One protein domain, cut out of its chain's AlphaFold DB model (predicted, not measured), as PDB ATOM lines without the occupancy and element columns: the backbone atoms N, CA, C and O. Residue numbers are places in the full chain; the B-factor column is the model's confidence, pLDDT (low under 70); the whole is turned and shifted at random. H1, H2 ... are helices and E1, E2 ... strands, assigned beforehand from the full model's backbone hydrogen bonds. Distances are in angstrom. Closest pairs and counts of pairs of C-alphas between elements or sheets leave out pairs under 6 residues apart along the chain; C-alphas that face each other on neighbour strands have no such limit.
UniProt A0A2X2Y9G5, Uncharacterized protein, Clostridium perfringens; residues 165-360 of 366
ATOM      1  N   GLU A 165      27.922  67.689  58.662       62.34
ATOM      2  CA  GLU A 165      27.542  66.415  58.045       62.34
ATOM      3  C   GLU A 165      27.797  66.359  56.529       62.34
ATOM      4  O   GLU A 165      28.163  65.305  56.003       62.34
ATOM      5  N   GLU A 166      27.603  67.460  55.804       59.50
ATOM      6  CA  GLU A 166      27.883  67.542  54.366       59.50
ATOM      7  C   GLU A 166      29.385  67.609  54.098       59.50
ATOM      8  O   GLU A 166      29.888  66.902  53.220       59.50
ATOM      9  N   LEU A 167      30.119  68.382  54.904       64.31
ATOM     10  CA  LEU A 167      31.577  68.445  54.849       64.31
ATOM     11  C   LEU A 167      32.194  67.066  55.117       64.31
ATOM     12  O   LEU A 167      33.084  66.628  54.387       64.31
ATOM     13  N   LYS A 168      31.660  66.337  56.103       70.69
ATOM     14  CA  LYS A 168      32.061  64.960  56.392       70.69
ATOM     15  C   LYS A 168      31.842  64.030  55.196       70.69
ATOM     16  O   LYS A 168      32.763  63.319  54.822       70.69
ATOM     17  N   LYS A 169      30.678  64.079  54.535       69.25
ATOM     18  CA  LYS A 169      30.411  63.266  53.327       69.25
ATOM     19  C   LYS A 169      31.383  63.576  52.187       69.25
ATOM     20  O   LYS A 169      31.771  62.671  51.448       69.25
ATOM     21  N   ILE A 170      31.765  64.844  52.026       66.56
ATOM     22  CA  ILE A 170      32.757  65.258  51.026       66.56
ATOM     23  C   ILE A 170      34.128  64.661  51.363       66.56
ATOM     24  O   ILE A 170      34.773  64.109  50.473       66.56
ATOM     25  N   HIS A 171      34.547  64.719  52.630       71.69
ATOM     26  CA  HIS A 171      35.800  64.116  53.083       71.69
ATOM     27  C   HIS A 171      35.803  62.592  52.959       71.69
ATOM     28  O   HIS A 171      36.735  62.053  52.372       71.69
ATOM     29  N   ASP A 172      34.737  61.912  53.383       77.44
ATOM     30  CA  ASP A 172      34.607  60.457  53.247       77.44
ATOM     31  C   ASP A 172      34.725  60.033  51.770       77.44
ATOM     32  O   ASP A 172      35.402  59.061  51.428       77.44
ATOM     33  N   LYS A 173      34.111  60.796  50.855       76.31
ATOM     34  CA  LYS A 173      34.231  60.551  49.413       76.31
ATOM     35  C   LYS A 173      35.644  60.832  48.889       76.31
ATOM     36  O   LYS A 173      36.131  60.080  48.047       76.31
ATOM     37  N   ALA A 174      36.289  61.895  49.363       75.31
ATOM     38  CA  ALA A 174      37.671  62.210  49.019       75.31
ATOM     39  C   ALA A 174      38.631  61.101  49.475       75.31
ATOM     40  O   ALA A 174      39.499  60.716  48.700       75.31
ATOM     41  N   ASP A 175      38.423  60.523  50.659       82.88
ATOM     42  CA  ASP A 175      39.219  59.408  51.181       82.88
ATOM     43  C   ASP A 175      39.075  58.148  50.313       82.88
ATOM     44  O   ASP A 175      40.072  57.504  49.980       82.88
ATOM     45  N   ILE A 176      37.847  57.825  49.884       84.69
ATOM     46  CA  ILE A 176      37.581  56.708  48.960       84.69
ATOM     47  C   ILE A 176      38.309  56.920  47.629       84.69
ATOM     48  O   ILE A 176      38.959  56.003  47.124       84.69
ATOM     49  N   ILE A 177      38.210  58.123  47.062       83.56
ATOM     50  CA  ILE A 177      38.871  58.463  45.799       83.56
ATOM     51  C   ILE A 177      40.391  58.427  45.967       83.56
ATOM     52  O   ILE A 177      41.073  57.843  45.133       83.56
ATOM     53  N   ASN A 178      40.926  58.982  47.056       86.56
ATOM     54  CA  ASN A 178      42.357  58.962  47.334       86.56
ATOM     55  C   ASN A 178      42.878  57.525  47.411       86.56
ATOM     56  O   ASN A 178      43.880  57.215  46.779       86.56
ATOM     57  N   LYS A 179      42.166  56.629  48.106       92.88
ATOM     58  CA  LYS A 179      42.523  55.209  48.155       92.88
ATOM     59  C   LYS A 179      42.589  54.590  46.754       92.88
ATOM     60  O   LYS A 179      43.560  53.911  46.443       92.88
ATOM     61  N   LYS A 180      41.598  54.868  45.902       91.44
ATOM     62  CA  LYS A 180      41.588  54.413  44.503       91.44
ATOM     63  C   LYS A 180      42.768  54.962  43.696       91.44
ATOM     64  O   LYS A 180      43.345  54.230  42.903       91.44
ATOM     65  N   ILE A 181      43.149  56.222  43.910       89.38
ATOM     66  CA  ILE A 181      44.341  56.799  43.274       89.38
ATOM     67  C   ILE A 181      45.606  56.066  43.728       89.38
ATOM     68  O   ILE A 181      46.430  55.740  42.885       89.38
ATOM     69  N   GLU A 182      45.771  55.795  45.026       94.88
ATOM     70  CA  GLU A 182      46.953  55.070  45.525       94.88
ATOM     71  C   GLU A 182      47.055  53.660  44.928       94.88
ATOM     72  O   GLU A 182      48.143  53.256  44.531       94.88
ATOM     73  N   GLU A 183      45.928  52.946  44.808       95.00
ATOM     74  CA  GLU A 183      45.862  51.633  44.145       95.00
ATOM     75  C   GLU A 183      46.367  51.719  42.690       95.00
ATOM     76  O   GLU A 183      47.229  50.942  42.285       95.00
ATOM     77  N   ILE A 184      45.895  52.712  41.926       94.50
ATOM     78  CA  ILE A 184      46.303  52.936  40.526       94.50
ATOM     79  C   ILE A 184      47.781  53.345  40.424       94.50
ATOM     80  O   ILE A 184      48.482  52.926  39.505       94.50
ATOM     81  N   LEU A 185      48.284  54.159  41.356       94.38
ATOM     82  CA  LEU A 185      49.696  54.548  41.376       94.38
ATOM     83  C   LEU A 185      50.603  53.344  41.659       94.38
ATOM     84  O   LEU A 185      51.626  53.192  40.996       94.38
ATOM     85  N   GLU A 186      50.232  52.475  42.601       95.44
ATOM     86  CA  GLU A 186      50.974  51.241  42.881       95.44
ATOM     87  C   GLU A 186      50.997  50.306  41.662       95.44
ATOM     88  O   GLU A 186      52.050  49.781  41.298       95.44
ATOM     89  N   GLU A 187      49.851  50.140  40.998       94.56
ATOM     90  CA  GLU A 187      49.730  49.392  39.744       94.56
ATOM     91  C   GLU A 187      50.635  49.975  38.650       94.56
ATOM     92  O   GLU A 187      51.355  49.242  37.973       94.56
ATOM     93  N   HIS A 188      50.682  51.304  38.521       94.75
ATOM     94  CA  HIS A 188      51.548  51.969  37.555       94.75
ATOM     95  C   HIS A 188      53.036  51.675  37.783       94.75
ATOM     96  O   HIS A 188      53.734  51.345  36.827       94.75
ATOM     97  N   TYR A 189      53.519  51.719  39.029       94.94
ATOM     98  CA  TYR A 189      54.919  51.394  39.327       94.94
ATOM     99  C   TYR A 189      55.276  49.947  38.966       94.94
ATOM    100  O   TYR A 189      56.341  49.699  38.402       94.94
ATOM    101  N   LYS A 190      54.374  48.995  39.230       94.06
ATOM    102  CA  LYS A 190      54.561  47.589  38.834       94.06
ATOM    103  C   LYS A 190      54.622  47.437  37.309       94.06
ATOM    104  O   LYS A 190      55.434  46.671  36.800       94.06
ATOM    105  N   ILE A 191      53.815  48.201  36.569       93.94
ATOM    106  CA  ILE A 191      53.843  48.229  35.097       93.94
ATOM    107  C   ILE A 191      55.153  48.824  34.566       93.94
ATOM    108  O   ILE A 191      55.681  48.341  33.563       93.94
ATOM    109  N   GLU A 192      55.699  49.860  35.205       94.44
ATOM    110  CA  GLU A 192      57.012  50.401  34.837       94.44
ATOM    111  C   GLU A 192      58.127  49.369  35.057       94.44
ATOM    112  O   GLU A 192      58.960  49.169  34.171       94.44
ATOM    113  N   GLU A 193      58.119  48.669  36.194       93.56
ATOM    114  CA  GLU A 193      59.072  47.593  36.486       93.56
ATOM    115  C   GLU A 193      58.984  46.462  35.453       93.56
ATOM    116  O   GLU A 193      59.998  46.058  34.882       93.56
ATOM    117  N   LEU A 194      57.769  46.015  35.136       93.38
ATOM    118  CA  LEU A 194      57.514  44.983  34.134       93.38
ATOM    119  C   LEU A 194      57.979  45.398  32.731       93.38
ATOM    120  O   LEU A 194      58.594  44.614  32.007       93.38
ATOM    121  N   ASN A 195      57.742  46.652  32.341       93.88
ATOM    122  CA  ASN A 195      58.248  47.177  31.074       93.88
ATOM    123  C   ASN A 195      59.781  47.225  31.034       93.88
ATOM    124  O   ASN A 195      60.358  46.969  29.977       93.88
ATOM    125  N   ASN A 196      60.451  47.521  32.152       94.56
ATOM    126  CA  ASN A 196      61.911  47.466  32.219       94.56
ATOM    127  C   ASN A 196      62.422  46.035  32.004       94.56
ATOM    128  O   ASN A 196      63.340  45.838  31.209       94.56
ATOM    129  N   GLN A 197      61.775  45.032  32.608       93.12
ATOM    130  CA  GLN A 197      62.103  43.619  32.377       93.12
ATOM    131  C   GLN A 197      61.904  43.219  30.904       93.12
ATOM    132  O   GLN A 197      62.770  42.588  30.300       93.12
ATOM    133  N   LEU A 198      60.803  43.645  30.275       92.38
ATOM    134  CA  LEU A 198      60.554  43.416  28.845       92.38
ATOM    135  C   LEU A 198      61.632  44.055  27.952       92.38
ATOM    136  O   LEU A 198      62.039  43.456  26.952       92.38
ATOM    137  N   ILE A 199      62.120  45.245  28.312       92.50
ATOM    138  CA  ILE A 199      63.224  45.914  27.609       92.50
ATOM    139  C   ILE A 199      64.520  45.105  27.743       92.50
ATOM    140  O   ILE A 199      65.202  44.899  26.740       92.50
ATOM    141  N   GLU A 200      64.849  44.616  28.941       93.31
ATOM    142  CA  GLU A 200      66.035  43.776  29.175       93.31
ATOM    143  C   GLU A 200      65.989  42.468  28.377       93.31
ATOM    144  O   GLU A 200      67.010  42.014  27.854       93.31
ATOM    145  N   LEU A 201      64.791  41.906  28.202       91.00
ATOM    146  CA  LEU A 201      64.557  40.729  27.370       91.00
ATOM    147  C   LEU A 201      64.643  41.013  25.863       91.00
ATOM    148  O   LEU A 201      64.559  40.065  25.090       91.00
ATOM    149  N   ASN A 202      64.834  42.266  25.425       89.75
ATOM    150  CA  ASN A 202      64.711  42.711  24.027       89.75
ATOM    151  C   ASN A 202      63.346  42.368  23.404       89.75
ATOM    152  O   ASN A 202      63.254  42.014  22.226       89.75
ATOM    153  N   SER A 203      62.284  42.463  24.202       88.25
ATOM    154  CA  SER A 203      60.921  42.209  23.751       88.25
ATOM    155  C   SER A 203      60.394  43.347  22.871       88.25
ATOM    156  O   SER A 203      60.632  44.532  23.121       88.25
ATOM    157  N   ASN A 204      59.615  42.988  21.850       84.94
ATOM    158  CA  ASN A 204      58.810  43.933  21.075       84.94
ATOM    159  C   ASN A 204      57.485  44.280  21.774       84.94
ATOM    160  O   ASN A 204      56.768  45.177  21.315       84.94
ATOM    161  N   ILE A 205      57.169  43.585  22.866       87.62
ATOM    162  CA  ILE A 205      55.955  43.766  23.659       87.62
ATOM    163  C   ILE A 205      56.137  44.886  24.679       87.62
ATOM    164  O   ILE A 205      57.231  45.124  25.191       87.62
ATOM    165  N   ARG A 206      55.050  45.603  24.957       89.56
ATOM    166  CA  ARG A 206      54.949  46.614  26.006       89.56
ATOM    167  C   ARG A 206      53.629  46.495  26.732       89.56
ATOM    168  O   ARG A 206      52.619  46.147  26.129       89.56
ATOM    169  N   VAL A 207      53.649  46.886  27.994       92.19
ATOM    170  CA  VAL A 207      52.451  47.027  28.811       92.19
ATOM    171  C   VAL A 207      52.107  48.509  28.916       92.19
ATOM    172  O   VAL A 207      52.972  49.334  29.211       92.19
ATOM    173  N   ILE A 208      50.864  48.866  28.624       88.25
ATOM    174  CA  ILE A 208      50.349  50.234  28.681       88.25
ATOM    175  C   ILE A 208      49.278  50.313  29.752       88.25
ATOM    176  O   ILE A 208      48.434  49.431  29.866       88.25
ATOM    177  N   HIS A 209      49.325  51.402  30.509       90.50
ATOM    178  CA  HIS A 209      48.373  51.714  31.556       90.50
ATOM    179  C   HIS A 209      47.527  52.909  31.107       90.50
ATOM    180  O   HIS A 209      48.018  54.037  31.063       90.50
ATOM    181  N   ASP A 210      46.265  52.653  30.778       86.75
ATOM    182  CA  ASP A 210      45.288  53.691  30.471       86.75
ATOM    183  C   ASP A 210      44.486  54.028  31.730       86.75
ATOM    184  O   ASP A 210      43.900  53.153  32.360       86.75
ATOM    185  N   ILE A 211      44.463  55.307  32.104       84.31
ATOM    186  CA  ILE A 211      43.794  55.783  33.317       84.31
ATOM    187  C   ILE A 211      42.635  56.668  32.911       84.31
ATOM    188  O   ILE A 211      42.757  57.538  32.046       84.31
ATOM    189  N   TYR A 212      41.511  56.470  33.579       81.81
ATOM    190  CA  TYR A 212      40.281  57.185  33.334       81.81
ATOM    191  C   TYR A 212      39.730  57.738  34.636       81.81
ATOM    192  O   TYR A 212      39.912  57.160  35.705       81.81
ATOM    193  N   ILE A 213      39.010  58.845  34.555       69.44
ATOM    194  CA  ILE A 213      38.221  59.340  35.676       69.44
ATOM    195  C   ILE A 213      36.797  59.563  35.200       69.44
ATOM    196  O   ILE A 213      36.549  60.258  34.217       69.44
ATOM    197  N   SER A 214      35.841  59.002  35.926       68.19
ATOM    198  CA  SER A 214      34.433  59.142  35.583       68.19
ATOM    199  C   SER A 214      33.967  60.589  35.706       68.19
ATOM    200  O   SER A 214      34.142  61.274  36.715       68.19
ATOM    201  N   CYS A 215      33.303  61.077  34.666       59.28
ATOM    202  CA  CYS A 215      32.692  62.396  34.635       59.28
ATOM    203  C   CYS A 215      31.558  62.535  35.661       59.28
ATOM    204  O   CYS A 215      31.248  63.667  36.046       59.28
ATOM    205  N   TYR A 216      30.952  61.426  36.097       58.78
ATOM    206  CA  TYR A 216      29.758  61.414  36.941       58.78
ATOM    207  C   TYR A 216      30.089  61.333  38.428       58.78
ATOM    208  O   TYR A 216      29.745  62.234  39.194       58.78
ATOM    209  N   ASP A 217      30.750  60.260  38.843       65.44
ATOM    210  CA  ASP A 217      31.078  60.017  40.248       65.44
ATOM    211  C   ASP A 217      32.459  60.557  40.640       65.44
ATOM    212  O   ASP A 217      32.685  60.756  41.838       65.44
ATOM    213  N   LYS A 218      33.298  60.917  39.654       69.81
ATOM    214  CA  LYS A 218      34.679  61.399  39.820       69.81
ATOM    215  C   LYS A 218      35.633  60.339  40.368       69.81
ATOM    216  O   LYS A 218      36.682  60.675  40.903       69.81
ATOM    217  N   VAL A 219      35.266  59.066  40.257       78.00
ATOM    218  CA  VAL A 219      36.112  57.962  40.703       78.00
ATOM    219  C   VAL A 219      37.096  57.610  39.582       78.00
ATOM    220  O   VAL A 219      36.672  57.483  38.429       78.00
ATOM    221  N   PRO A 220      38.400  57.491  39.885       82.62
ATOM    222  CA  PRO A 220      39.390  57.028  38.930       82.62
ATOM    223  C   PRO A 220      39.320  55.506  38.759       82.62
ATOM    224  O   PRO A 220      39.010  54.768  39.698       82.62
ATOM    225  N   SER A 221      39.651  55.050  37.559       85.94
ATOM    226  CA  SER A 221      39.774  53.647  37.172       85.94
ATOM    227  C   SER A 221      40.918  53.482  36.179       85.94
ATOM    228  O   SER A 221      41.289  54.437  35.498       85.94
ATOM    229  N   SER A 222      41.436  52.268  36.053       88.69
ATOM    230  CA  SER A 222      42.516  51.935  35.130       88.69
ATOM    231  C   SER A 222      42.178  50.738  34.249       88.69
ATOM    232  O   SER A 222      41.320  49.914  34.570       88.69
ATOM    233  N   GLU A 223      42.860  50.666  33.111       88.25
ATOM    234  CA  GLU A 223      42.905  49.510  32.227       88.25
ATOM    235  C   GLU A 223      44.351  49.231  31.821       88.25
ATOM    236  O   GLU A 223      45.112  50.150  31.501       88.25
ATOM    237  N   ILE A 224      44.714  47.951  31.796       90.38
ATOM    238  CA  ILE A 224      46.054  47.498  31.446       90.38
ATOM    239  C   ILE A 224      45.995  46.767  30.111       90.38
ATOM    240  O   ILE A 224      45.161  45.885  29.897       90.38
ATOM    241  N   TRP A 225      46.904  47.130  29.216       86.69
ATOM    242  CA  TRP A 225      46.966  46.613  27.859       86.69
ATOM    243  C   TRP A 225      48.341  46.033  27.564       86.69
ATOM    244  O   TRP A 225      49.352  46.704  27.757       86.69
ATOM    245  N   VAL A 226      48.384  44.822  27.025       87.38
ATOM    246  CA  VAL A 226      49.587  44.221  26.449       87.38
ATOM    247  C   VAL A 226      49.558  44.464  24.945       87.38
ATOM    248  O   VAL A 226      48.596  44.105  24.263       87.38
ATOM    249  N   ILE A 227      50.608  45.097  24.422       82.50
ATOM    250  CA  ILE A 227      50.719  45.439  23.005       82.50
ATOM    251  C   ILE A 227      52.057  45.015  22.406       82.50
ATOM    252  O   ILE A 227      53.093  45.112  23.055       82.50
ATOM    253  N   GLY A 228      52.066  44.656  21.126       73.56
ATOM    254  CA  GLY A 228      53.280  44.280  20.393       73.56
ATOM    255  C   GLY A 228      53.258  42.822  19.953       73.56
ATOM    256  O   GLY A 228      52.400  42.057  20.370       73.56
ATOM    257  N   GLY A 229      54.139  42.450  19.023       66.44
ATOM    258  CA  GLY A 229      54.092  41.120  18.405       66.44
ATOM    259  C   GLY A 229      52.800  40.832  17.633       66.44
ATOM    260  O   GLY A 229      52.386  39.690  17.540       66.44
ATOM    261  N   SER A 230      52.142  41.867  17.095       64.12
ATOM    262  CA  SER A 230      50.792  41.789  16.507       64.12
ATOM    263  C   SER A 230      49.661  41.501  17.510       64.12
ATOM    264  O   SER A 230      48.539  41.235  17.090       64.12
ATOM    265  N   TYR A 231      49.920  41.643  18.813       69.06
ATOM    266  CA  TYR A 231      48.912  41.573  19.870       69.06
ATOM    267  C   TYR A 231      48.480  42.968  20.335       69.06
ATOM    268  O   TYR A 231      49.291  43.895  20.440       69.06
ATOM    269  N   ILE A 232      47.185  43.091  20.626       74.75
ATOM    270  CA  ILE A 232      46.584  44.130  21.466       74.75
ATOM    271  C   ILE A 232      45.552  43.405  22.313       74.75
ATOM    272  O   ILE A 232      44.525  42.984  21.786       74.75
ATOM    273  N   THR A 233      45.826  43.237  23.598       78.44
ATOM    274  CA  THR A 233      44.890  42.574  24.504       78.44
ATOM    275  C   THR A 233      44.854  43.273  25.849       78.44
ATOM    276  O   THR A 233      45.846  43.864  26.284       78.44
ATOM    277  N   ARG A 234      43.686  43.246  26.482       83.00
ATOM    278  CA  ARG A 234      43.492  43.760  27.832       83.00
ATOM    279  C   ARG A 234      43.782  42.636  28.817       83.00
ATOM    280  O   ARG A 234      43.305  41.527  28.614       83.00
ATOM    281  N   ILE A 235      44.491  42.955  29.893       85.69
ATOM    282  CA  ILE A 235      44.638  42.066  31.052       85.69
ATOM    283  C   ILE A 235      43.918  42.667  32.260       85.69
ATOM    284  O   ILE A 235      43.685  43.882  32.307       85.69
ATOM    285  N   TYR A 236      43.510  41.821  33.204       85.38
ATOM    286  CA  TYR A 236      42.765  42.257  34.385       85.38
ATOM    287  C   TYR A 236      43.700  42.557  35.546       85.38
ATOM    288  O   TYR A 236      43.489  43.534  36.261       85.38
ATOM    289  N   GLU A 237      44.746  41.752  35.690       87.81
ATOM    290  CA  GLU A 237      45.779  41.912  36.698       87.81
ATOM    291  C   GLU A 237      47.163  41.812  36.057       87.81
ATOM    292  O   GLU A 237      47.370  41.144  35.048       87.81
ATOM    293  N   ILE A 238      48.156  42.466  36.659       88.19
ATOM    294  CA  ILE A 238      49.545  42.390  36.178       88.19
ATOM    295  C   ILE A 238      50.066  40.944  36.231       88.19
ATOM    296  O   ILE A 238      50.849  40.548  35.372       88.19
ATOM    297  N   SER A 239      49.606  40.162  37.213       88.44
ATOM    298  CA  SER A 239      49.889  38.730  37.366       88.44
ATOM    299  C   SER A 239      49.411  37.880  36.193       88.44
ATOM    300  O   SER A 239      49.935  36.783  36.017       88.44
ATOM    301  N   ASP A 240      48.481  38.382  35.375       90.44
ATOM    302  CA  ASP A 240      48.040  37.675  34.176       90.44
ATOM    303  C   ASP A 240      49.156  37.610  33.124       90.44
ATOM    304  O   ASP A 240      49.158  36.703  32.301       90.44
ATOM    305  N   LEU A 241      50.131  38.533  33.139       92.25
ATOM    306  CA  LEU A 241      51.306  38.455  32.269       92.25
ATOM    307  C   LEU A 241      52.460  37.738  32.977       92.25
ATOM    308  O   LEU A 241      53.096  38.275  33.885       92.25
ATOM    309  N   ILE A 242      52.804  36.556  32.481       92.94
ATOM    310  CA  ILE A 242      53.848  35.704  33.048       92.94
ATOM    311  C   ILE A 242      55.043  35.732  32.102       92.94
ATOM    312  O   ILE A 242      54.984  35.181  31.006       92.94
ATOM    313  N   LEU A 243      56.139  36.379  32.504       93.06
ATOM    314  CA  LEU A 243      57.386  36.354  31.732       93.06
ATOM    315  C   LEU A 243      58.187  35.068  32.006       93.06
ATOM    316  O   LEU A 243      57.921  34.373  32.995       93.06
ATOM    317  N   PRO A 244      59.204  34.760  31.176       93.31
ATOM    318  CA  PRO A 244      60.061  33.606  31.398       93.31
ATOM    319  C   PRO A 244      60.608  33.572  32.827       93.31
ATOM    320  O   PRO A 244      61.101  34.573  33.348       93.31
ATOM    321  N   HIS A 245      60.515  32.403  33.452       90.62
ATOM    322  CA  HIS A 245      60.941  32.119  34.823       90.62
ATOM    323  C   HIS A 245      60.194  32.876  35.941       90.62
ATOM    324  O   HIS A 245      60.563  32.726  37.106       90.62
ATOM    325  N   MET A 246      59.129  33.635  35.641       91.12
ATOM    326  CA  MET A 246      58.352  34.354  36.664       91.12
ATOM    327  C   MET A 246      57.272  33.512  37.344       91.12
ATOM    328  O   MET A 246      56.821  33.890  38.424       91.12
ATOM    329  N   GLY A 247      56.856  32.383  36.771       88.31
ATOM    330  CA  GLY A 247      55.690  31.646  37.267       88.31
ATOM    331  C   GLY A 247      55.754  31.266  38.752       88.31
ATOM    332  O   GLY A 247      54.787  31.489  39.470       88.31
ATOM    333  N   TYR A 248      56.917  30.845  39.265       89.31
ATOM    334  CA  TYR A 248      57.106  30.544  40.698       89.31
ATOM    335  C   TYR A 248      56.970  31.752  41.631       89.31
ATOM    336  O   TYR A 248      56.782  31.583  42.831       89.31
ATOM    337  N   SER A 249      57.141  32.971  41.114       89.00
ATOM    338  CA  SER A 249      56.943  34.195  41.899       89.00
ATOM    339  C   SER A 249      55.476  34.622  41.960       89.00
ATOM    340  O   SER A 249      55.114  35.408  42.831       89.00
ATOM    341  N   LEU A 250      54.652  34.104  41.045       87.56
ATOM    342  CA  LEU A 250      53.243  34.462  40.895       87.56
ATOM    343  C   LEU A 250      52.310  33.377  41.449       87.56
ATOM    344  O   LEU A 250      51.276  33.706  42.022       87.56
ATOM    345  N   TYR A 251      52.688  32.101  41.324       88.62
ATOM    346  CA  TYR A 251      51.869  30.958  41.719       88.62
ATOM    347  C   TYR A 251      52.663  29.983  42.591       88.62
ATOM    348  O   TYR A 251      53.679  29.432  42.164       88.62
ATOM    349  N   ASP A 252      52.145  29.698  43.788       90.62
ATOM    350  CA  ASP A 252      52.730  28.703  44.697       90.62
ATOM    351  C   ASP A 252      52.724  27.287  44.079       90.62
ATOM    352  O   ASP A 252      53.632  26.491  44.318       90.62
ATOM    353  N   GLU A 253      51.725  26.986  43.242       91.69
ATOM    354  CA  GLU A 253      51.505  25.683  42.594       91.69
ATOM    355  C   GLU A 253      52.015  25.652  41.139       91.69
ATOM    356  O   GLU A 253      51.555  24.856  40.321       91.69
ATOM    357  N   TRP A 254      52.978  26.515  40.786       93.12
ATOM    358  CA  TRP A 254      53.434  26.675  39.398       93.12
ATOM    359  C   TRP A 254      53.893  25.369  38.729       93.12
ATOM    360  O   TRP A 254      53.635  25.169  37.546       93.12
ATOM    361  N   GLU A 255      54.533  24.446  39.454       93.06
ATOM    362  CA  GLU A 255      54.927  23.142  38.885       93.06
ATOM    363  C   GLU A 255      53.735  22.299  38.435       93.06
ATOM    364  O   GLU A 255      53.786  21.678  37.373       93.06
ATOM    365  N   ASP A 256      52.666  22.292  39.230       93.56
ATOM    366  CA  ASP A 256      51.465  21.523  38.926       93.56
ATOM    367  C   ASP A 256      50.727  22.151  37.737       93.56
ATOM    368  O   ASP A 256      50.318  21.429  36.826       93.56
ATOM    369  N   ILE A 257      50.656  23.488  37.690       91.50
ATOM    370  CA  ILE A 257      50.094  24.251  36.565       91.50
ATOM    371  C   ILE A 257      50.865  23.948  35.274       91.50
ATOM    372  O   ILE A 257      50.280  23.514  34.284       91.50
ATOM    373  N   LYS A 258      52.198  24.087  35.287       93.25
ATOM    374  CA  LYS A 258      53.030  23.778  34.115       93.25
ATOM    375  C   LYS A 258      52.845  22.350  33.628       93.25
ATOM    376  O   LYS A 258      52.821  22.121  32.423       93.25
ATOM    377  N   ALA A 259      52.770  21.388  34.546       92.56
ATOM    378  CA  ALA A 259      52.605  19.984  34.193       92.56
ATOM    379  C   ALA A 259      51.218  19.706  33.597       92.56
ATOM    380  O   ALA A 259      51.108  18.899  32.673       92.56
ATOM    381  N   TYR A 260      50.179  20.365  34.114       92.19
ATOM    382  CA  TYR A 260      48.805  20.220  33.647       92.19
ATOM    383  C   TYR A 260      48.596  20.853  32.264       92.19
ATOM    384  O   TYR A 260      48.105  20.180  31.357       92.19
ATOM    385  N   ASP A 261      49.039  22.100  32.087       90.38
ATOM    386  CA  ASP A 261      48.852  22.884  30.859       90.38
ATOM    387  C   ASP A 261      50.011  22.743  29.856       90.38
ATOM    388  O   ASP A 261      49.991  23.326  28.773       90.38
ATOM    389  N   ASN A 262      51.013  21.917  30.182       91.88
ATOM    390  CA  ASN A 262      52.198  21.655  29.363       91.88
ATOM    391  C   ASN A 262      52.970  22.944  28.999       91.88
ATOM    392  O   ASN A 262      53.331  23.175  27.841       91.88
ATOM    393  N   LEU A 263      53.218  23.776  30.013       93.75
ATOM    394  CA  LEU A 263      53.909  25.061  29.891       93.75
ATOM    395  C   LEU A 263      55.433  24.908  30.055       93.75
ATOM    396  O   LEU A 263      55.932  24.065  30.798       93.75
ATOM    397  N   ASP A 264      56.173  25.781  29.380       92.56
ATOM    398  CA  ASP A 264      57.636  25.906  29.414       92.56
ATOM    399  C   ASP A 264      58.063  27.201  30.130       92.56
ATOM    400  O   ASP A 264      57.641  28.291  29.736       92.56
ATOM    401  N   ASP A 265      58.940  27.087  31.134       92.25
ATOM    402  CA  ASP A 265      59.478  28.212  31.919       92.25
ATOM    403  C   ASP A 265      60.260  29.239  31.089       92.25
ATOM    404  O   ASP A 265      60.458  30.363  31.539       92.25
ATOM    405  N   SER A 266      60.755  28.867  29.908       92.06
ATOM    406  CA  SER A 266      61.516  29.762  29.029       92.06
ATOM    407  C   SER A 266      60.641  30.688  28.178       92.06
ATOM    408  O   SER A 266      61.167  31.548  27.468       92.06
ATOM    409  N   LYS A 267      59.317  30.524  28.237       92.94
ATOM    410  CA  LYS A 267      58.350  31.262  27.423       92.94
ATOM    411  C   LYS A 267      57.518  32.224  28.264       92.94
ATOM    412  O   LYS A 267      57.501  32.142  29.489       92.94
ATOM    413  N   ALA A 268      56.854  33.150  27.580       92.50
ATOM    414  CA  ALA A 268      55.913  34.074  28.193       92.50
ATOM    415  C   ALA A 268      54.474  33.630  27.931       92.50
ATOM    416  O   ALA A 268      54.196  33.044  26.883       92.50
ATOM    417  N   TYR A 269      53.573  33.956  28.853       92.50
ATOM    418  CA  TYR A 269      52.158  33.618  28.754       92.50
ATOM    419  C   TYR A 269      51.268  34.765  29.209       92.50
ATOM    420  O   TYR A 269      51.669  35.582  30.039       92.50
ATOM    421  N   ILE A 270      50.048  34.781  28.683       90.12
ATOM    422  CA  ILE A 270      48.921  35.516  29.250       90.12
ATOM    423  C   ILE A 270      47.968  34.492  29.859       90.12
ATOM    424  O   ILE A 270      47.545  33.558  29.180       90.12
ATOM    425  N   HIS A 271      47.663  34.649  31.139       88.50
ATOM    426  CA  HIS A 271      46.661  33.858  31.832       88.50
ATOM    427  C   HIS A 271      45.277  34.479  31.603       88.50
ATOM    428  O   HIS A 271      45.033  35.621  31.983       88.50
ATOM    429  N   ASP A 272      44.381  33.726  30.968       80.25
ATOM    430  CA  ASP A 272      42.994  34.110  30.722       80.25
ATOM    431  C   ASP A 272      42.057  33.125  31.421       80.25
ATOM    432  O   ASP A 272      41.853  32.016  30.922       80.25
ATOM    433  N   TYR A 273      41.511  33.550  32.568       74.94
ATOM    434  CA  TYR A 273      40.580  32.848  33.469       74.94
ATOM    435  C   TYR A 273      40.937  31.391  33.821       74.94
ATOM    436  O   TYR A 273      41.239  31.110  34.977       74.94
ATOM    437  N   ASP A 274      40.860  30.490  32.842       78.75
ATOM    438  CA  ASP A 274      41.046  29.042  32.958       78.75
ATOM    439  C   ASP A 274      42.159  28.501  32.028       78.75
ATOM    440  O   ASP A 274      42.297  27.286  31.882       78.75
ATOM    441  N   SER A 275      42.913  29.361  31.329       84.94
ATOM    442  CA  SER A 275      43.912  28.922  30.342       84.94
ATOM    443  C   SER A 275      45.114  29.856  30.212       84.94
ATOM    444  O   SER A 275      45.070  31.012  30.628       84.94
ATOM    445  N   PHE A 276      46.190  29.354  29.602       89.56
ATOM    446  CA  PHE A 276      47.399  30.122  29.302       89.56
ATOM    447  C   PHE A 276      47.606  30.231  27.790       89.56
ATOM    448  O   PHE A 276      47.735  29.223  27.092       89.56
ATOM    449  N   GLU A 277      47.685  31.459  27.285       89.19
ATOM    450  CA  GLU A 277      48.051  31.753  25.902       89.19
ATOM    451  C   GLU A 277      49.551  32.061  25.819       89.19
ATOM    452  O   GLU A 277      50.042  32.975  26.479       89.19
ATOM    453  N   GLU A 278      50.296  31.309  25.005       89.81
ATOM    454  CA  GLU A 278      51.718  31.580  24.764       89.81
ATOM    455  C   GLU A 278      51.904  32.901  24.012       89.81
ATOM    456  O   GLU A 278      51.356  33.116  22.931       89.81
ATOM    457  N   LEU A 279      52.762  33.759  24.556       87.31
ATOM    458  CA  LEU A 279      53.057  35.074  24.019       87.31
ATOM    459  C   LEU A 279      54.454  35.106  23.392       87.31
ATOM    460  O   LEU A 279      55.475  34.944  24.068       87.31
ATOM    461  N   ASN A 280      54.525  35.388  22.090       86.19
ATOM    462  CA  ASN A 280      55.806  35.552  21.408       86.19
ATOM    463  C   ASN A 280      56.371  36.965  21.615       86.19
ATOM    464  O   ASN A 280      56.064  37.897  20.870       86.19
ATOM    465  N   LEU A 281      57.263  37.101  22.601       85.81
ATOM    466  CA  LEU A 281      57.923  38.363  22.959       85.81
ATOM    467  C   LEU A 281      58.670  39.036  21.791       85.81
ATOM    468  O   LEU A 281      58.848  40.255  21.786       85.81
ATOM    469  N   TYR A 282      59.125  38.262  20.807       86.81
ATOM    470  CA  TYR A 282      60.031  38.729  19.755       86.81
ATOM    471  C   TYR A 282      59.347  38.974  18.419       86.81
ATOM    472  O   TYR A 282      60.007  39.416  17.475       86.81
ATOM    473  N   ASP A 283      58.050  38.688  18.316       79.19
ATOM    474  CA  ASP A 283      57.369  38.797  17.038       79.19
ATOM    475  C   ASP A 283      57.361  40.250  16.542       79.19
ATOM    476  O   ASP A 283      57.321  41.218  17.314       79.19
ATOM    477  N   ILE A 284      57.470  40.416  15.228       70.56
ATOM    478  CA  ILE A 284      57.525  41.739  14.616       70.56
ATOM    479  C   ILE A 284      56.102  42.273  14.550       70.56
ATOM    480  O   ILE A 284      55.192  41.632  14.027       70.56
ATOM    481  N   ASN A 285      55.907  43.488  15.057       63.94
ATOM    482  CA  ASN A 285      54.589  44.090  15.042       63.94
ATOM    483  C   ASN A 285      54.192  44.490  13.611       63.94
ATOM    484  O   ASN A 285      54.790  45.390  13.019       63.94
ATOM    485  N   SER A 286      53.172  43.828  13.067       62.44
ATOM    486  CA  SER A 286      52.601  44.151  11.751       62.44
ATOM    487  C   SER A 286      51.494  45.211  11.826       62.44
ATOM    488  O   SER A 286      51.105  45.787  10.808       62.44
ATOM    489  N   ILE A 287      51.016  45.506  13.040       64.38
ATOM    490  CA  ILE A 287      49.915  46.425  13.312       64.38
ATOM    491  C   ILE A 287      50.471  47.809  13.672       64.38
ATOM    492  O   ILE A 287      51.342  47.950  14.533       64.38
ATOM    493  N   GLN A 288      49.947  48.861  13.038       65.75
ATOM    494  CA  GLN A 288      50.234  50.234  13.457       65.75
ATOM    495  C   GLN A 288      49.438  50.573  14.721       65.75
ATOM    496  O   GLN A 288      48.243  50.845  14.640       65.75
ATOM    497  N   ILE A 289      50.121  50.580  15.865       68.75
ATOM    498  CA  ILE A 289      49.538  50.867  17.181       68.75
ATOM    499  C   ILE A 289      50.102  52.192  17.695       68.75
ATOM    500  O   ILE A 289      51.320  52.328  17.851       68.75
ATOM    501  N   ASP A 290      49.226  53.152  17.981       72.25
ATOM    502  CA  ASP A 290      49.568  54.322  18.783       72.25
ATOM    503  C   ASP A 290      49.546  53.948  20.267       72.25
ATOM    504  O   ASP A 290      48.499  53.732  20.869       72.25
ATOM    505  N   LYS A 291      50.735  53.906  20.869       74.50
ATOM    506  CA  LYS A 291      50.943  53.547  22.278       74.50
ATOM    507  C   LYS A 291      50.340  54.555  23.259       74.50
ATOM    508  O   LYS A 291      50.252  54.257  24.442       74.50
ATOM    509  N   LYS A 292      49.989  55.756  22.800       73.50
ATOM    510  CA  LYS A 292      49.341  56.778  23.630       73.50
ATOM    511  C   LYS A 292      47.817  56.666  23.594       73.50
ATOM    512  O   LYS A 292      47.150  57.143  24.512       73.50
ATOM    513  N   ASP A 293      47.264  56.026  22.567       68.69
ATOM    514  CA  ASP A 293      45.825  55.878  22.371       68.69
ATOM    515  C   ASP A 293      45.485  54.493  21.797       68.69
ATOM    516  O   ASP A 293      45.279  54.303  20.592       68.69
ATOM    517  N   ILE A 294      45.445  53.498  22.690       70.75
ATOM    518  CA  ILE A 294      45.093  52.118  22.339       70.75
ATOM    519  C   ILE A 294      43.668  52.039  21.801       70.75
ATOM    520  O   ILE A 294      43.444  51.415  20.765       70.75
ATOM    521  N   THR A 295      42.726  52.743  22.423       65.62
ATOM    522  CA  THR A 295      41.334  52.812  21.966       65.62
ATOM    523  C   THR A 295      41.231  53.373  20.547       65.62
ATOM    524  O   THR A 295      40.592  52.767  19.683       65.62
ATOM    525  N   GLY A 296      41.924  54.479  20.258       64.00
ATOM    526  CA  GLY A 296      42.023  55.017  18.899       64.00
ATOM    527  C   GLY A 296      42.664  54.033  17.912       64.00
ATOM    528  O   GLY A 296      42.195  53.890  16.780       64.00
ATOM    529  N   SER A 297      43.684  53.292  18.351       64.56
ATOM    530  CA  SER A 297      44.349  52.259  17.545       64.56
ATOM    531  C   SER A 297      43.410  51.109  17.184       64.56
ATOM    532  O   SER A 297      43.336  50.731  16.015       64.56
ATOM    533  N   LEU A 298      42.638  50.600  18.148       62.81
ATOM    534  CA  LEU A 298      41.621  49.569  17.923       62.81
ATOM    535  C   LEU A 298      40.602  50.018  16.872       62.81
ATOM    536  O   LEU A 298      40.267  49.271  15.954       62.81
ATOM    537  N   ILE A 299      40.161  51.273  16.948       61.38
ATOM    538  CA  ILE A 299      39.210  51.845  15.990       61.38
ATOM    539  C   ILE A 299      39.819  51.996  14.606       61.38
ATOM    540  O   ILE A 299      39.187  51.642  13.611       61.38
ATOM    541  N   LYS A 300      41.067  52.450  14.518       60.56
ATOM    542  CA  LYS A 300      41.779  52.515  13.242       60.56
ATOM    543  C   LYS A 300      41.905  51.129  12.608       60.56
ATOM    544  O   LYS A 300      41.696  51.000  11.404       60.56
ATOM    545  N   ILE A 301      42.204  50.096  13.394       60.47
ATOM    546  CA  ILE A 301      42.292  48.706  12.920       60.47
ATOM    547  C   ILE A 301      40.934  48.236  12.391       60.47
ATOM    548  O   ILE A 301      40.861  47.752  11.263       60.47
ATOM    549  N   MET A 302      39.852  48.469  13.143       55.78
ATOM    550  CA  MET A 302      38.484  48.156  12.707       55.78
ATOM    551  C   MET A 302      38.119  48.814  11.371       55.78
ATOM    552  O   MET A 302      37.441  48.208  10.547       55.78
ATOM    553  N   LEU A 303      38.562  50.055  11.154       53.09
ATOM    554  CA  LEU A 303      38.201  50.849   9.979       53.09
ATOM    555  C   LEU A 303      39.131  50.652   8.767       53.09
ATOM    556  O   LEU A 303      38.775  51.081   7.672       53.09
ATOM    557  N   SER A 304      40.313  50.045   8.937       49.19
ATOM    558  CA  SER A 304      41.356  49.972   7.894       49.19
ATOM    559  C   SER A 304      41.507  48.616   7.191       49.19
ATOM    560  O   SER A 304      42.177  48.561   6.160       49.19
ATOM    561  N   GLY A 305      40.903  47.531   7.691       38.12
ATOM    562  CA  GLY A 305      41.097  46.172   7.160       38.12
ATOM    563  C   GLY A 305      39.849  45.500   6.570       38.12
ATOM    564  O   GLY A 305      38.720  45.841   6.916       38.12
ATOM    565  N   ASN A 306      40.071  44.481   5.721       38.97
ATOM    566  CA  ASN A 306      39.094  43.464   5.275       38.97
ATOM    567  C   ASN A 306      38.625  42.575   6.454       38.97
ATOM    568  O   ASN A 306      38.714  41.351   6.402       38.97
ATOM    569  N   CYS A 307      38.177  43.182   7.547       39.78
ATOM    570  CA  CYS A 307      37.658  42.484   8.712       39.78
ATOM    571  C   CYS A 307      36.189  42.136   8.445       39.78
ATOM    572  O   CYS A 307      35.381  43.014   8.130       39.78
ATOM    573  N   THR A 308      35.814  40.863   8.566       39.03
ATOM    574  CA  THR A 308      34.397  40.494   8.665       39.03
ATOM    575  C   THR A 308      33.930  40.825  10.069       39.03
ATOM    576  O   THR A 308      34.272  40.126  11.019       39.03
ATOM    577  N   ILE A 309      33.180  41.916  10.183       40.94
ATOM    578  CA  ILE A 309      32.450  42.261  11.397       40.94
ATOM    579  C   ILE A 309      31.240  41.331  11.474       40.94
ATOM    580  O   ILE A 309      30.318  41.445  10.660       40.94
ATOM    581  N   GLU A 310      31.253  40.406  12.429       36.03
ATOM    582  CA  GLU A 310      30.084  39.596  12.754       36.03
ATOM    583  C   GLU A 310      29.387  40.192  13.979       36.03
ATOM    584  O   GLU A 310      29.994  40.468  15.011       36.03
ATOM    585  N   TYR A 311      28.087  40.447  13.839       35.91
ATOM    586  CA  TYR A 311      27.246  40.916  14.935       35.91
ATOM    587  C   TYR A 311      26.765  39.704  15.729       35.91
ATOM    588  O   TYR A 311      25.735  39.106  15.397       35.91
ATOM    589  N   THR A 312      27.506  39.315  16.756       33.97
ATOM    590  CA  THR A 312      27.102  38.251  17.675       33.97
ATOM    591  C   THR A 312      26.404  38.879  18.876       33.97
ATOM    592  O   THR A 312      26.995  39.434  19.794       33.97
ATOM    593  N   CYS A 313      25.074  38.794  18.844       32.81
ATOM    594  CA  CYS A 313      24.178  39.398  19.830       32.81
ATOM    595  C   CYS A 313      24.218  40.941  19.834       32.81
ATOM    596  O   CYS A 313      25.179  41.592  19.448       32.81
ATOM    597  N   SER A 314      23.098  41.549  20.210       40.62
ATOM    598  CA  SER A 314      22.775  42.974  20.032       40.62
ATOM    599  C   SER A 314      23.732  43.989  20.680       40.62
ATOM    600  O   SER A 314      23.564  45.180  20.425       40.62
ATOM    601  N   ASP A 315      24.726  43.535  21.447       34.34
ATOM    602  CA  ASP A 315      25.547  44.366  22.330       34.34
ATOM    603  C   ASP A 315      27.064  44.258  22.060       34.34
ATOM    604  O   ASP A 315      27.816  45.053  22.618       34.34
ATOM    605  N   PHE A 316      27.531  43.351  21.182       41.25
ATOM    606  CA  PHE A 316      28.961  43.127  20.903       41.25
ATOM    607  C   PHE A 316      29.289  43.012  19.398       41.25
ATOM    608  O   PHE A 316      28.462  42.625  18.574       41.25
ATOM    609  N   ILE A 317      30.512  43.406  19.045       46.31
ATOM    610  CA  ILE A 317      31.170  43.272  17.746       46.31
ATOM    611  C   ILE A 317      32.244  42.215  17.912       46.31
ATOM    612  O   ILE A 317      33.223  42.468  18.613       46.31
ATOM    613  N   ASP A 318      32.105  41.095  17.216       46.00
ATOM    614  CA  ASP A 318      33.199  40.143  17.093       46.00
ATOM    615  C   ASP A 318      34.079  40.541  15.911       46.00
ATOM    616  O   ASP A 318      33.637  40.639  14.759       46.00
ATOM    617  N   ILE A 319      35.345  40.807  16.216       48.81
ATOM    618  CA  ILE A 319      36.399  41.064  15.247       48.81
ATOM    619  C   ILE A 319      37.162  39.767  15.044       48.81
ATOM    620  O   ILE A 319      37.923  39.341  15.911       48.81
ATOM    621  N   ASN A 320      36.993  39.178  13.865       46.62
ATOM    622  CA  ASN A 320      37.734  37.995  13.453       46.62
ATOM    623  C   ASN A 320      38.966  38.418  12.640       46.62
ATOM    624  O   ASN A 320      38.828  38.969  11.544       46.62
ATOM    625  N   PHE A 321      40.168  38.144  13.153       36.56
ATOM    626  CA  PHE A 321      41.436  38.381  12.461       36.56
ATOM    627  C   PHE A 321      42.319  37.129  12.512       36.56
ATOM    628  O   PHE A 321      42.666  36.648  13.584       36.56
ATOM    629  N   ASN A 322      42.685  36.589  11.343       35.56
ATOM    630  CA  ASN A 322      43.567  35.418  11.202       35.56
ATOM    631  C   ASN A 322      43.194  34.190  12.065       35.56
ATOM    632  O   ASN A 322      44.066  33.417  12.445       35.56
ATOM    633  N   GLY A 323      41.903  33.979  12.333       37.78
ATOM    634  CA  GLY A 323      41.417  32.850  13.135       37.78
ATOM    635  C   GLY A 323      41.263  33.135  14.631       37.78
ATOM    636  O   GLY A 323      40.681  32.303  15.316       37.78
ATOM    637  N   ASN A 324      41.690  34.309  15.104       33.47
ATOM    638  CA  ASN A 324      41.411  34.798  16.453       33.47
ATOM    639  C   ASN A 324      40.195  35.733  16.430       33.47
ATOM    640  O   ASN A 324      40.023  36.516  15.490       33.47
ATOM    641  N   SER A 325      39.365  35.648  17.467       42.44
ATOM    642  CA  SER A 325      38.136  36.428  17.623       42.44
ATOM    643  C   SER A 325      38.252  37.310  18.861       42.44
ATOM    644  O   SER A 325      38.532  36.809  19.944       42.44
ATOM    645  N   MET A 326      38.028  38.613  18.708       48.25
ATOM    646  CA  MET A 326      37.978  39.567  19.818       48.25
ATOM    647  C   MET A 326      36.616  40.257  19.843       48.25
ATOM    648  O   MET A 326      36.219  40.859  18.847       48.25
ATOM    649  N   SER A 327      35.924  40.210  20.980       40.41
ATOM    650  CA  SER A 327      34.597  40.815  21.153       40.41
ATOM    651  C   SER A 327      34.691  42.207  21.790       40.41
ATOM    652  O   SER A 327      35.316  42.384  22.833       40.41
ATOM    653  N   LEU A 328      34.034  43.208  21.202       47.66
ATOM    654  CA  LEU A 328      33.972  44.595  21.694       47.66
ATOM    655  C   LEU A 328      32.525  45.065  21.840       47.66
ATOM    656  O   LEU A 328      31.726  44.859  20.940       47.66
ATOM    657  N   SER A 329      32.172  45.766  22.918       47.34
ATOM    658  CA  SER A 329      30.803  46.287  23.082       47.34
ATOM    659  C   SER A 329      30.434  47.346  22.022       47.34
ATOM    660  O   SER A 329      31.153  48.334  21.834       47.34
ATOM    661  N   ILE A 330      29.283  47.174  21.355       42.84
ATOM    662  CA  ILE A 330      28.737  48.101  20.338       42.84
ATOM    663  C   ILE A 330      28.367  49.455  20.957       42.84
ATOM    664  O   ILE A 330      28.558  50.491  20.313       42.84
ATOM    665  N   GLU A 331      27.850  49.468  22.192       38.00
ATOM    666  CA  GLU A 331      27.469  50.708  22.882       38.00
ATOM    667  C   GLU A 331      28.676  51.631  23.064       38.00
ATOM    668  O   GLU A 331      28.585  52.824  22.778       38.00
ATOM    669  N   HIS A 332      29.838  51.075  23.421       45.53
ATOM    670  CA  HIS A 332      31.067  51.851  23.578       45.53
ATOM    671  C   HIS A 332      31.530  52.473  22.254       45.53
ATOM    672  O   HIS A 332      31.918  53.639  22.230       45.53
ATOM    673  N   LEU A 333      31.431  51.751  21.133       46.22
ATOM    674  CA  LEU A 333      31.849  52.260  19.823       46.22
ATOM    675  C   LEU A 333      30.926  53.379  19.306       46.22
ATOM    676  O   LEU A 333      31.391  54.395  18.785       46.22
ATOM    677  N   VAL A 334      29.610  53.203  19.447       37.34
ATOM    678  CA  VAL A 334      28.610  54.158  18.944       37.34
ATOM    679  C   VAL A 334      28.556  55.422  19.804       37.34
ATOM    680  O   VAL A 334      28.400  56.512  19.243       37.34
ATOM    681  N   ASP A 335      28.730  55.319  21.124       38.31
ATOM    682  CA  ASP A 335      28.779  56.489  22.007       38.31
ATOM    683  C   ASP A 335      30.076  57.288  21.853       38.31
ATOM    684  O   ASP A 335      30.023  58.520  21.816       38.31
ATOM    685  N   TRP A 336      31.220  56.623  21.660       43.72
ATOM    686  CA  TRP A 336      32.518  57.283  21.478       43.72
ATOM    687  C   TRP A 336      32.602  58.078  20.166       43.72
ATOM    688  O   TRP A 336      33.111  59.198  20.144       43.72
ATOM    689  N   ILE A 337      32.023  57.552  19.079       38.94
ATOM    690  CA  ILE A 337      31.976  58.231  17.772       38.94
ATOM    691  C   ILE A 337      30.987  59.411  17.771       38.94
ATOM    692  O   ILE A 337      31.241  60.432  17.131       38.94
ATOM    693  N   ASN A 338      29.845  59.295  18.462       31.02
ATOM    694  CA  ASN A 338      28.748  60.263  18.326       31.02
ATOM    695  C   ASN A 338      28.677  61.328  19.430       31.02
ATOM    696  O   ASN A 338      28.067  62.377  19.208       31.02
ATOM    697  N   ASN A 339      29.258  61.093  20.608       35.78
ATOM    698  CA  ASN A 339      29.065  61.948  21.774       35.78
ATOM    699  C   ASN A 339      30.398  62.211  22.501       35.78
ATOM    700  O   ASN A 339      30.793  61.465  23.388       35.78
ATOM    701  N   LYS A 340      31.041  63.356  22.221       42.56
ATOM    702  CA  LYS A 340      31.986  63.997  23.161       42.56
ATOM    703  C   LYS A 340      31.212  64.543  24.384       42.56
ATOM    704  O   LYS A 340      30.970  65.749  24.484       42.56
ATOM    705  N   PRO A 341      30.711  63.668  25.261       40.78
ATOM    706  CA  PRO A 341      31.246  63.591  26.606       40.78
ATOM    707  C   PRO A 341      31.443  62.115  26.943       40.78
ATOM    708  O   PRO A 341      30.486  61.408  27.255       40.78
ATOM    709  N   THR A 342      32.681  61.644  26.861       51.12
ATOM    710  CA  THR A 342      33.017  60.312  27.340       51.12
ATOM    711  C   THR A 342      32.590  60.222  28.806       51.12
ATOM    712  O   THR A 342      32.820  61.143  29.596       51.12
ATOM    713  N   ARG A 343      31.881  59.144  29.159       51.38
ATOM    714  CA  ARG A 343      31.498  58.839  30.545       51.38
ATOM    715  C   ARG A 343      32.690  59.001  31.487       51.38
ATOM    716  O   ARG A 343      32.492  59.471  32.601       51.38
ATOM    717  N   ASP A 344      33.886  58.730  30.977       56.97
ATOM    718  CA  ASP A 344      35.160  58.831  31.663       56.97
ATOM    719  C   ASP A 344      36.155  59.647  30.820       56.97
ATOM    720  O   ASP A 344      36.152  59.567  29.592       56.97
ATOM    721  N   TYR A 345      36.992  60.472  31.444       62.66
ATOM    722  CA  TYR A 345      38.057  61.205  30.758       62.66
ATOM    723  C   TYR A 345      39.391  60.495  30.965       62.66
ATOM    724  O   TYR A 345      39.743  60.172  32.097       62.66
ATOM    725  N   LYS A 346      40.116  60.251  29.867       71.38
ATOM    726  CA  LYS A 346      41.463  59.681  29.919       71.38
ATOM    727  C   LYS A 346      42.429  60.717  30.496       71.38
ATOM    728  O   LYS A 346      42.377  61.879  30.094       71.38
ATOM    729  N   VAL A 347      43.278  60.298  31.423       72.38
ATOM    730  CA  VAL A 347      44.303  61.131  32.065       72.38
ATOM    731  C   VAL A 347      45.640  60.412  32.083       72.38
ATOM    732  O   VAL A 347      45.691  59.185  32.007       72.38
ATOM    733  N   ASP A 348      46.720  61.177  32.199       79.69
ATOM    734  CA  ASP A 348      48.029  60.624  32.523       79.69
ATOM    735  C   ASP A 348      48.278  60.614  34.046       79.69
ATOM    736  O   ASP A 348      47.467  61.077  34.854       79.69
ATOM    737  N   ILE A 349      49.420  60.057  34.450       85.19
ATOM    738  CA  ILE A 349      49.822  59.981  35.859       85.19
ATOM    739  C   ILE A 349      50.031  61.367  36.477       85.19
ATOM    740  O   ILE A 349      49.717  61.561  37.652       85.19
ATOM    741  N   ALA A 350      50.536  62.343  35.719       80.81
ATOM    742  CA  ALA A 350      50.771  63.687  36.240       80.81
ATOM    743  C   ALA A 350      49.443  64.392  36.554       80.81
ATOM    744  O   ALA A 350      49.290  65.000  37.618       80.81
ATOM    745  N   ASP A 351      48.459  64.246  35.670       75.75
ATOM    746  CA  ASP A 351      47.098  64.729  35.858       75.75
ATOM    747  C   ASP A 351      46.395  64.008  37.019       75.75
ATOM    748  O   ASP A 351      45.689  64.654  37.800       75.75
ATOM    749  N   LEU A 352      46.625  62.701  37.201       79.25
ATOM    750  CA  LEU A 352      46.096  61.941  38.339       79.25
ATOM    751  C   LEU A 352      46.694  62.407  39.680       79.25
ATOM    752  O   LEU A 352      45.971  62.550  40.670       79.25
ATOM    753  N   ILE A 353      47.999  62.691  39.728       80.88
ATOM    754  CA  ILE A 353      48.663  63.246  40.919       80.88
ATOM    755  C   ILE A 353      48.114  64.643  41.232       80.88
ATOM    756  O   ILE A 353      47.780  64.933  42.380       80.88
ATOM    757  N   ASN A 354      47.937  65.492  40.220       75.19
ATOM    758  CA  ASN A 354      47.311  66.801  40.397       75.19
ATOM    759  C   ASN A 354      45.869  66.658  40.920       75.19
ATOM    760  O   ASN A 354      45.461  67.349  41.854       75.19
ATOM    761  N   TYR A 355      45.108  65.699  40.388       73.50
ATOM    762  CA  TYR A 355      43.770  65.375  40.877       73.50
ATOM    763  C   TYR A 355      43.770  64.994  42.366       73.50
ATOM    764  O   TYR A 355      42.956  65.517  43.132       73.50
ATOM    765  N   LYS A 356      44.731  64.168  42.795       78.88
ATOM    766  CA  LYS A 356      44.938  63.774  44.196       78.88
ATOM    767  C   LYS A 356      45.181  64.970  45.118       78.88
ATOM    768  O   LYS A 356      44.543  65.080  46.164       78.88
ATOM    769  N   GLU A 357      46.060  65.894  44.728       75.88
ATOM    770  CA  GLU A 357      46.366  67.100  45.515       75.88
ATOM    771  C   GLU A 357      45.129  67.986  45.731       75.88
ATOM    772  O   GLU A 357      44.983  68.644  46.764       75.88
ATOM    773  N   GLN A 358      44.195  67.971  44.778       68.69
ATOM    774  CA  GLN A 358      42.981  68.780  44.837       68.69
ATOM    775  C   GLN A 358      41.867  68.186  45.712       68.69
ATOM    776  O   GLN A 358      40.956  68.931  46.087       68.69
ATOM    777  N   LEU A 359      41.938  66.903  46.094       64.62
ATOM    778  CA  LEU A 359      40.891  66.232  46.882       64.62
ATOM    779  C   LEU A 359      40.607  66.928  48.222       64.62
ATOM    780  O   LEU A 359      39.458  67.008  48.651       64.62
ATOM    781  N   TYR A 360      41.639  67.496  48.852       62.91
ATOM    782  CA  TYR A 360      41.549  68.126  50.176       62.91
ATOM    783  C   TYR A 360      41.778  69.636  50.151       62.91
ATOM    784  O   TYR A 360      42.090  70.237  51.182       62.91
TER     785      TYR A 360
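What this domain is: This is residues 165 to 360 of the 366 residues of an uncharacterized protein of Clostridium perfringens (UniProt A0A2X2Y9G5). A strongly twisted sheet of four strands, E3, E2, E1 and E9, makes the core, with the long helix H1 running along one face, H6 beside it, and H4 over the opposite face. Next to E3, the hairpin of E4 and E5 makes a small head with H2 and H3; beyond H4, a loosely attached lobe holds a second sheet, E6, E7 and E8, and H5. The 196 printed residues hold, in order, H1 E1 E2 E3 H2 H3 E4 E5 H4 E6 E7 E8 H5 E9 H6, six named helices and nine named strands of mixed class, with antiparallel sheets. The whole is only just compact, close to loose, with a radius of gyration of the C-alphas of 19.2 A and spans of 59 by 42 by 30 A.

Where its parts are: H1, residues 165 to 200, begins at C-alpha 165 (27.542, 66.415, 58.045) and is 53.2 A long. E1, residues 206 to 214, and E2, residues 220 to 228, measure 25.9 A and 26.4 A. E3 is 231 to 235, H2 247 to 250, H3 254 to 261, E4 268 to 272 and E5 275 to 279. H4, 294 to 304, is 15.1 A long and begins at C-alpha 294 (45.093, 52.118, 22.339). E6 is 308 to 310, E7 316 to 321, E8 324 to 329, H5 330 to 338 and E9 344 to 347. H6, 349 to 358, is 14.3 A long and ends at C-alpha 358 (42.981, 68.780, 44.837).

How they stand to each other: E1, E2 and E3 form a meander, each strand the antiparallel neighbour of the one before; N 208 and O 225 are 2.8 A apart, N 233 and O 226 3.0 A. E9 is antiparallel to E1, with N 345 and O 213 at 2.8 A. H1 lies over E2 and E1, at a height over the sheet of 8.9 A. H1 touches H6 with residues 178 to 185 alone, at a shallow tilt of 20 degrees, opposite ways; the closest C-alphas, of Asn 178 and Lys 356, are 6.3 A apart. H4 is on the opposite face, over E3, at a height of 11.5 A. E3 and E4 are near each other; in the hairpin E4 and E5, N 270 and O 277 are 2.8 A apart. H2 and H3 only just touch, with 3 pairs of C-alphas within 8 A, only at the corner; the closest, of Tyr 248 and Trp 254, are 5.5 A apart. E6, E7 and E8 form a second meander, with N 318 and O 310 at 3.1 A and N 319 and O 326 at 2.8 A. H5 only grazes this sheet. In H1, H3, H4, H5 and H6 every O i to N i+4 pair is within hydrogen-bond range; H2 is too short for one.

The domain as a whole: The two C-alphas farthest apart, of Glu 165 and Asn 306, are 58.7 A apart. The printed part has no cut. The links E3 to H2 and E5 to H4 are long. Mean pLDDT of the printed part is 73.4; 74 residues are under 70, among them 295 to 345.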